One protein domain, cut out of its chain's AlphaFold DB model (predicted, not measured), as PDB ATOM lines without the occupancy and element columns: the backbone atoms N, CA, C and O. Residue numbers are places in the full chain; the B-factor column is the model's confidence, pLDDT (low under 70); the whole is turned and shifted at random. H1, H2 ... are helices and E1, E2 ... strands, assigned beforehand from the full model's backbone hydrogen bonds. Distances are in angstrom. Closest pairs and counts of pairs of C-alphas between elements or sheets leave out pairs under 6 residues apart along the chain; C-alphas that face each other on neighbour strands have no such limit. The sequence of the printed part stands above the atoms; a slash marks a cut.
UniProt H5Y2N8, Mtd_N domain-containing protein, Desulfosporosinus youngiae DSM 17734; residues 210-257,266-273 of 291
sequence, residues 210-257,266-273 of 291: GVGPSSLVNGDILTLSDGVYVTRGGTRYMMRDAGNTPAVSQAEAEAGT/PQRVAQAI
ATOM      1  N   GLY A 210    -105.023 418.621 -39.049       93.62
ATOM      2  CA  GLY A 210    -104.149 419.416 -39.903       93.62
ATOM      3  C   GLY A 210    -103.181 420.309 -39.136       93.62
ATOM      4  O   GLY A 210    -102.915 420.121 -37.950       93.62
ATOM      5  N   VAL A 211    -102.636 421.292 -39.849       91.56
ATOM      6  CA  VAL A 211    -101.804 422.359 -39.283       91.56
ATOM      7  C   VAL A 211    -102.700 423.559 -38.979       91.56
ATOM      8  O   VAL A 211    -103.595 423.882 -39.758       91.56
ATOM      9  N   GLY A 212    -102.467 424.223 -37.846       88.25
ATOM     10  CA  GLY A 212    -103.226 425.418 -37.478       88.25
ATOM     11  C   GLY A 212    -103.006 426.564 -38.478       88.25
ATOM     12  O   GLY A 212    -101.873 426.762 -38.926       88.25
ATOM     13  N   PRO A 213    -104.049 427.337 -38.826       91.06
ATOM     14  CA  PRO A 213    -103.921 428.468 -39.737       91.06
ATOM     15  C   PRO A 213    -103.062 429.585 -39.126       91.06
ATOM     16  O   PRO A 213    -103.024 429.767 -37.908       91.06
ATOM     17  N   SER A 214    -102.396 430.366 -39.983       91.25
ATOM     18  CA  SER A 214    -101.557 431.502 -39.566       91.25
ATOM     19  C   SER A 214    -102.362 432.667 -38.982       91.25
ATOM     20  O   SER A 214    -101.820 433.466 -38.224       91.25
ATOM     21  N   SER A 215    -103.649 432.747 -39.326       92.19
ATOM     22  CA  SER A 215    -104.601 433.733 -38.818       92.19
ATOM     23  C   SER A 215    -105.826 433.000 -38.288       92.19
ATOM     24  O   SER A 215    -106.510 432.316 -39.043       92.19
ATOM     25  N   LEU A 216    -106.087 433.131 -36.991       92.94
ATOM     26  CA  LEU A 216    -107.223 432.497 -36.328       92.94
ATOM     27  C   LEU A 216    -108.468 433.381 -36.466       92.94
ATOM     28  O   LEU A 216    -108.434 434.551 -36.075       92.94
ATOM     29  N   VAL A 217    -109.572 432.827 -36.972       93.88
ATOM     30  CA  VAL A 217    -110.851 433.534 -37.117       93.88
ATOM     31  C   VAL A 217    -111.850 433.019 -36.084       93.88
ATOM     32  O   VAL A 217    -111.942 431.829 -35.799       93.88
ATOM     33  N   ASN A 218    -112.606 433.932 -35.471       94.62
ATOM     34  CA  ASN A 218    -113.624 433.550 -34.493       94.62
ATOM     35  C   ASN A 218    -114.662 432.618 -35.126       94.62
ATOM     36  O   ASN A 218    -115.279 432.976 -36.125       94.62
ATOM     37  N   GLY A 219    -114.896 431.471 -34.488       91.69
ATOM     38  CA  GLY A 219    -115.808 430.442 -34.987       91.69
ATOM     39  C   GLY A 219    -115.120 429.275 -35.696       91.69
ATOM     40  O   GLY A 219    -115.780 428.263 -35.915       91.69
ATOM     41  N   ASP A 220    -113.814 429.362 -35.980       93.81
ATOM     42  CA  ASP A 220    -113.070 428.227 -36.531       93.81
ATOM     43  C   ASP A 220    -113.118 427.034 -35.570       93.81
ATOM     44  O   ASP A 220    -112.878 427.183 -34.366       93.81
ATOM     45  N   ILE A 221    -113.367 425.847 -36.125       93.69
ATOM     46  CA  ILE A 221    -113.152 424.562 -35.458       93.69
ATOM     47  C   ILE A 221    -111.953 423.903 -36.127       93.69
ATOM     48  O   ILE A 221    -111.921 423.741 -37.344       93.69
ATOM     49  N   LEU A 222    -110.961 423.528 -35.328       93.06
ATOM     50  CA  LEU A 222    -109.693 422.985 -35.800       93.06
ATOM     51  C   LEU A 222    -109.439 421.648 -35.116       93.06
ATOM     52  O   LEU A 222    -109.595 421.540 -33.901       93.06
ATOM     53  N   THR A 223    -108.994 420.651 -35.868       93.75
ATOM     54  CA  THR A 223    -108.434 419.418 -35.313       93.75
ATOM     55  C   THR A 223    -106.933 419.417 -35.578       93.75
ATOM     56  O   THR A 223    -106.467 419.588 -36.703       93.75
ATOM     57  N   LEU A 224    -106.155 419.304 -34.509       92.31
ATOM     58  CA  LEU A 224    -104.696 419.282 -34.519       92.31
ATOM     59  C   LEU A 224    -104.230 417.980 -33.862       92.31
ATOM     60  O   LEU A 224    -105.030 417.268 -33.252       92.31
ATOM     61  N   SER A 225    -102.937 417.674 -33.954       90.44
ATOM     62  CA  SER A 225    -102.372 416.435 -33.397       90.44
ATOM     63  C   SER A 225    -102.594 416.263 -31.889       90.44
ATOM     64  O   SER A 225    -102.503 415.151 -31.380       90.44
ATOM     65  N   ASP A 226    -102.844 417.357 -31.170       86.75
ATOM     66  CA  ASP A 226    -103.016 417.416 -29.718       86.75
ATOM     67  C   ASP A 226    -104.474 417.643 -29.265       86.75
ATOM     68  O   ASP A 226    -104.754 417.585 -28.066       86.75
ATOM     69  N   GLY A 227    -105.421 417.865 -30.187       88.00
ATOM     70  CA  GLY A 227    -106.836 417.957 -29.829       88.00
ATOM     71  C   GLY A 227    -107.731 418.713 -30.808       88.00
ATOM     72  O   GLY A 227    -107.342 419.086 -31.914       88.00
ATOM     73  N   VAL A 228    -108.968 418.944 -30.363       92.19
ATOM     74  CA  VAL A 228    -109.978 419.739 -31.073       92.19
ATOM     75  C   VAL A 228    -110.064 421.118 -30.432       92.19
ATOM     76  O   VAL A 228    -110.141 421.230 -29.210       92.19
ATOM     77  N   TYR A 229    -110.079 422.172 -31.238       92.38
ATOM     78  CA  TYR A 229    -110.054 423.560 -30.790       92.38
ATOM     79  C   TYR A 229    -111.191 424.369 -31.403       92.38
ATOM     80  O   TYR A 229    -111.564 424.150 -32.552       92.38
ATOM     81  N   VAL A 230    -111.683 425.352 -30.652       95.12
ATOM     82  CA  VAL A 230    -112.512 426.450 -31.161       95.12
ATOM     83  C   VAL A 230    -111.739 427.749 -31.035       95.12
ATOM     84  O   VAL A 230    -111.142 428.017 -29.990       95.12
ATOM     85  N   THR A 231    -111.786 428.591 -32.056       94.88
ATOM     86  CA  THR A 231    -111.230 429.941 -31.974       94.88
ATOM     87  C   THR A 231    -112.266 430.934 -31.449       94.88
ATOM     88  O   THR A 231    -113.365 431.067 -31.994       94.88
ATOM     89  N   ARG A 232    -111.897 431.702 -30.418       93.88
ATOM     90  CA  ARG A 232    -112.684 432.824 -29.883       93.88
ATOM     91  C   ARG A 232    -111.762 433.968 -29.461       93.88
ATOM     92  O   ARG A 232    -110.741 433.740 -28.826       93.88
ATOM     93  N   GLY A 233    -112.121 435.204 -29.797       90.62
ATOM     94  CA  GLY A 233    -111.289 436.380 -29.518       90.62
ATOM     95  C   GLY A 233    -109.867 436.272 -30.085       90.62
ATOM     96  O   GLY A 233    -108.930 436.715 -29.432       90.62
ATOM     97  N   GLY A 234    -109.685 435.608 -31.235       88.75
ATOM     98  CA  GLY A 234    -108.362 435.363 -31.830       88.75
ATOM     99  C   GLY A 234    -107.480 434.353 -31.079       88.75
ATOM    100  O   GLY A 234    -106.305 434.213 -31.400       88.75
ATOM    101  N   THR A 235    -108.025 433.639 -30.088       90.00
ATOM    102  CA  THR A 235    -107.313 432.623 -29.297       90.00
ATOM    103  C   THR A 235    -107.949 431.247 -29.493       90.00
ATOM    104  O   THR A 235    -109.170 431.135 -29.599       90.00
ATOM    105  N   ARG A 236    -107.131 430.185 -29.521       91.81
ATOM    106  CA  ARG A 236    -107.605 428.791 -29.559       91.81
ATOM    107  C   ARG A 236    -107.976 428.307 -28.159       91.81
ATOM    108  O   ARG A 236    -107.172 428.398 -27.236       91.81
ATOM    109  N   TYR A 237    -109.153 427.711 -28.035       89.88
ATOM    110  CA  TYR A 237    -109.623 427.032 -26.835       89.88
ATOM    111  C   TYR A 237    -109.823 425.557 -27.144       89.88
ATOM    112  O   TYR A 237    -110.614 425.214 -28.019       89.88
ATOM    113  N   MET A 238    -109.112 424.686 -26.434       87.94
ATOM    114  CA  MET A 238    -109.276 423.245 -26.599       87.94
ATOM    115  C   MET A 238    -110.644 422.809 -26.062       87.94
ATOM    116  O   MET A 238    -110.996 423.118 -24.918       87.94
ATOM    117  N   MET A 239    -111.400 422.071 -26.869       86.06
ATOM    118  CA  MET A 239    -112.572 421.343 -26.401       86.06
ATOM    119  C   MET A 239    -112.091 420.222 -25.475       86.06
ATOM    120  O   MET A 239    -111.291 419.373 -25.869       86.06
ATOM    121  N   ARG A 240    -112.530 420.249 -24.215       76.81
ATOM    122  CA  ARG A 240    -112.109 419.269 -23.210       76.81
ATOM    123  C   ARG A 240    -112.943 418.004 -23.307       76.81
ATOM    124  O   ARG A 240    -114.166 418.083 -23.348       76.81
ATOM    125  N   ASP A 241    -112.262 416.871 -23.224       67.06
ATOM    126  CA  ASP A 241    -112.848 415.571 -22.918       67.06
ATOM    127  C   ASP A 241    -112.193 415.020 -21.638       67.06
ATOM    128  O   ASP A 241    -111.049 415.363 -21.318       67.06
ATOM    129  N   ALA A 242    -112.909 414.174 -20.895       56.94
ATOM    130  CA  ALA A 242    -112.470 413.545 -19.653       56.94
ATOM    131  C   ALA A 242    -111.161 412.750 -19.813       56.94
ATOM    132  O   ALA A 242    -110.406 412.622 -18.851       56.94
ATOM    133  N   GLY A 243    -110.857 412.271 -21.024       59.19
ATOM    134  CA  GLY A 243    -109.582 411.625 -21.345       59.19
ATOM    135  C   GLY A 243    -108.387 412.581 -21.482       59.19
ATOM    136  O   GLY A 243    -107.256 412.150 -21.279       59.19
ATOM    137  N   ASN A 244    -108.608 413.868 -21.790       58.00
ATOM    138  CA  ASN A 244    -107.534 414.813 -22.139       58.00
ATOM    139  C   ASN A 244    -107.120 415.748 -20.981       58.00
ATOM    140  O   ASN A 244    -106.070 416.383 -21.018       58.00
ATOM    141  N   THR A 245    -107.913 415.824 -19.909       63.53
ATOM    142  CA  THR A 245    -107.514 416.494 -18.660       63.53
ATOM    143  C   THR A 245    -107.550 415.498 -17.507       63.53
ATOM    144  O   THR A 245    -108.625 415.285 -16.940       63.53
ATOM    145  N   PRO A 246    -106.402 414.900 -17.132       69.62
ATOM    146  CA  PRO A 246    -106.339 413.978 -16.010       69.62
ATOM    147  C   PRO A 246    -106.933 414.614 -14.755       69.62
ATOM    148  O   PRO A 246    -106.682 415.790 -14.461       69.62
ATOM    149  N   ALA A 247    -107.712 413.831 -14.010       79.25
ATOM    150  CA  ALA A 247    -108.062 414.209 -12.653       79.25
ATOM    151  C   ALA A 247    -106.771 414.374 -11.842       79.25
ATOM    152  O   ALA A 247    -105.837 413.588 -12.004       79.25
ATOM    153  N   VAL A 248    -106.725 415.382 -10.970       85.19
ATOM    154  CA  VAL A 248    -105.572 415.599 -10.084       85.19
ATOM    155  C   VAL A 248    -105.263 414.303  -9.322       85.19
ATOM    156  O   VAL A 248    -106.134 413.714  -8.671       85.19
ATOM    157  N   SER A 249    -104.029 413.812  -9.410       82.94
ATOM    158  CA  SER A 249    -103.599 412.679  -8.590       82.94
ATOM    159  C   SER A 249    -103.395 413.113  -7.135       82.94
ATOM    160  O   SER A 249    -103.237 414.291  -6.837       82.94
ATOM    161  N   GLN A 250    -103.404 412.162  -6.200       79.88
ATOM    162  CA  GLN A 250    -103.199 412.480  -4.784       79.88
ATOM    163  C   GLN A 250    -101.842 413.158  -4.550       79.88
ATOM    164  O   GLN A 250    -101.785 414.188  -3.892       79.88
ATOM    165  N   ALA A 251    -100.785 412.633  -5.173       82.25
ATOM    166  CA  ALA A 251     -99.445 413.197  -5.068       82.25
ATOM    167  C   ALA A 251     -99.370 414.636  -5.608       82.25
ATOM    168  O   ALA A 251     -98.751 415.495  -4.989       82.25
ATOM    169  N   GLU A 252    -100.030 414.926  -6.736       84.56
ATOM    170  CA  GLU A 252    -100.087 416.290  -7.281       84.56
ATOM    171  C   GLU A 252    -100.876 417.244  -6.372       84.56
ATOM    172  O   GLU A 252    -100.461 418.388  -6.187       84.56
ATOM    173  N   ALA A 253    -101.994 416.775  -5.801       83.38
ATOM    174  CA  ALA A 253    -102.815 417.553  -4.874       83.38
ATOM    175  C   ALA A 253    -102.055 417.909  -3.589       83.38
ATOM    176  O   ALA A 253    -102.161 419.034  -3.112       83.38
ATOM    177  N   GLU A 254    -101.298 416.959  -3.041       81.06
ATOM    178  CA  GLU A 254    -100.517 417.134  -1.814       81.06
ATOM    179  C   GLU A 254     -99.270 417.999  -2.040       81.06
ATOM    180  O   GLU A 254     -98.933 418.815  -1.186       81.06
ATOM    181  N   ALA A 255     -98.604 417.862  -3.193       83.94
ATOM    182  CA  ALA A 255     -97.406 418.637  -3.513       83.94
ATOM    183  C   ALA A 255     -97.709 420.108  -3.837       83.94
ATOM    184  O   ALA A 255     -96.886 420.976  -3.553       83.94
ATOM    185  N   GLY A 256     -98.857 420.406  -4.459       80.44
ATOM    186  CA  GLY A 256     -99.282 421.781  -4.754       80.44
ATOM    187  C   GLY A 256     -98.399 422.545  -5.753       80.44
ATOM    188  O   GLY A 256     -98.507 423.763  -5.858       80.44
ATOM    189  N   THR A 257     -97.522 421.860  -6.492       80.12
ATOM    190  CA  THR A 257     -96.542 422.476  -7.409       80.12
ATOM    191  C   THR A 257     -96.962 422.461  -8.881       80.12
ATOM    192  O   THR A 257     -96.292 423.060  -9.723       80.12
ATOM    193  N   PRO A 266    -114.849 415.861  -6.738       83.94
ATOM    194  CA  PRO A 266    -115.268 416.025  -5.343       83.94
ATOM    195  C   PRO A 266    -114.583 415.038  -4.386       83.94
ATOM    196  O   PRO A 266    -114.172 415.415  -3.291       83.94
ATOM    197  N   GLN A 267    -114.388 413.787  -4.822       85.38
ATOM    198  CA  GLN A 267    -113.649 412.776  -4.063       85.38
ATOM    199  C   GLN A 267    -112.211 413.220  -3.783       85.38
ATOM    200  O   GLN A 267    -111.702 413.007  -2.683       85.38
ATOM    201  N   ARG A 268    -111.554 413.855  -4.760       85.56
ATOM    202  CA  ARG A 268    -110.165 414.277  -4.605       85.56
ATOM    203  C   ARG A 268    -110.006 415.494  -3.719       85.56
ATOM    204  O   ARG A 268    -109.083 415.531  -2.913       85.56
ATOM    205  N   VAL A 269    -110.959 416.420  -3.788       84.94
ATOM    206  CA  VAL A 269    -111.067 417.516  -2.821       84.94
ATOM    207  C   VAL A 269    -111.249 416.954  -1.405       84.94
ATOM    208  O   VAL A 269    -110.519 417.343  -0.499       84.94
ATOM    209  N   ALA A 270    -112.145 415.982  -1.213       85.06
ATOM    210  CA  ALA A 270    -112.372 415.364   0.095       85.06
ATOM    211  C   ALA A 270    -111.126 414.650   0.648       85.06
ATOM    212  O   ALA A 270    -110.831 414.766   1.835       85.06
ATOM    213  N   GLN A 271    -110.374 413.946  -0.200       83.69
ATOM    214  CA  GLN A 271    -109.129 413.281   0.196       83.69
ATOM    215  C   GLN A 271    -108.027 414.278   0.570       83.69
ATOM    216  O   GLN A 271    -107.380 414.088   1.594       83.69
ATOM    217  N   ALA A 272    -107.856 415.359  -0.198       79.81
ATOM    218  CA  ALA A 272    -106.890 416.411   0.124       79.81
ATOM    219  C   ALA A 272    -107.229 417.114   1.452       79.81
ATOM    220  O   ALA A 272    -106.352 417.322   2.288       79.81
ATOM    221  N   ILE A 273    -108.515 417.406   1.689       83.31
ATOM    222  CA  ILE A 273    -108.990 417.962   2.965       83.31
ATOM    223  C   ILE A 273    -108.728 416.983   4.114       83.31
ATOM    224  O   ILE A 273    -108.255 417.395   5.169       83.31
TER     225      ILE A 273
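Overview. This is residues 210 to 257 and 266 to 273 of the 291 residues of the protein "Mtd_N domain-containing protein" of Desulfosporosinus youngiae DSM 17734 (UniProt H5Y2N8). A small, three-stranded antiparallel sheet makes one end of a long, thin shape, and a pair of short helices, H1 and H2, makes the other, with a long strand-free and helix-free link, residues 239 to 249, running between the two ends. The sheet is a meander, each strand the antiparallel neighbour of the one before, in the order E1, E2, E3. The printed part has 56 residues, with three named strands followed by two named helices along the chain; its class is mixed, helices and strands. It is extended, with a radius of gyration of the C-alphas of 16.2 A, and its C-alphas span 44 by 22 by 20 A, a rod.

Arrangement. Residues 210 to 220 come before E1, residues 221 to 224. E1 and E2, residues 227 to 232, form an antiparallel hairpin with a tight link, their directions at 144 degrees. N 222 and O 229 are within hydrogen-bond range at 2.9 A, as are N 229 and O 222 at 2.8 A. E2 and E3, residues 235 to 238, form a second antiparallel hairpin with a tight link, also at 144 degrees. Here N 230 and O 237 are within hydrogen-bond range at 2.8 A, and N 232 and O 235 at 2.9 A. E1 and E3 are the edge strands, and E2 is the inner strand. H1, residues 250 to 255, and H2, residues 266 to 273, touch; their closest C-alphas, those of Ala 253 and Ala 272, are 6.5 A apart. They run the same way at a steep tilt of 43 degrees. Neither helix is on the sheet, with 0 pairs of C-alphas within 10 A for each. In H1 and H2 every O i to N i+4 pair is within hydrogen-bond range.

Along the chain. E1 begins at C-alpha 221, (-113.152, 424.562, -35.458), and is 10.0 A long from first to last C-alpha. E2 is the longest strand, 16.0 A, and E3 measures 10.0 A. H1 begins at C-alpha 250, (-103.199, 412.480, -4.784), and measures 8.5 A. H2 measures 10.6 A and ends at C-alpha 273, (-108.990, 417.962, 2.965).

Size, cuts and confidence. The two C-alphas farthest apart, those of Ser 214 and Ile 273, are 45.2 A from each other. Residues 258 to 265 are not printed, and C-alphas 257 and 266 are 19.9 A apart across this cut, which falls in the link from H1 to H2. The link from E3 to H1 is long, with 11 residues and no named element. The mean pLDDT of the printed part is 85.2, and residues 241 to 246, within that long link, are under 70.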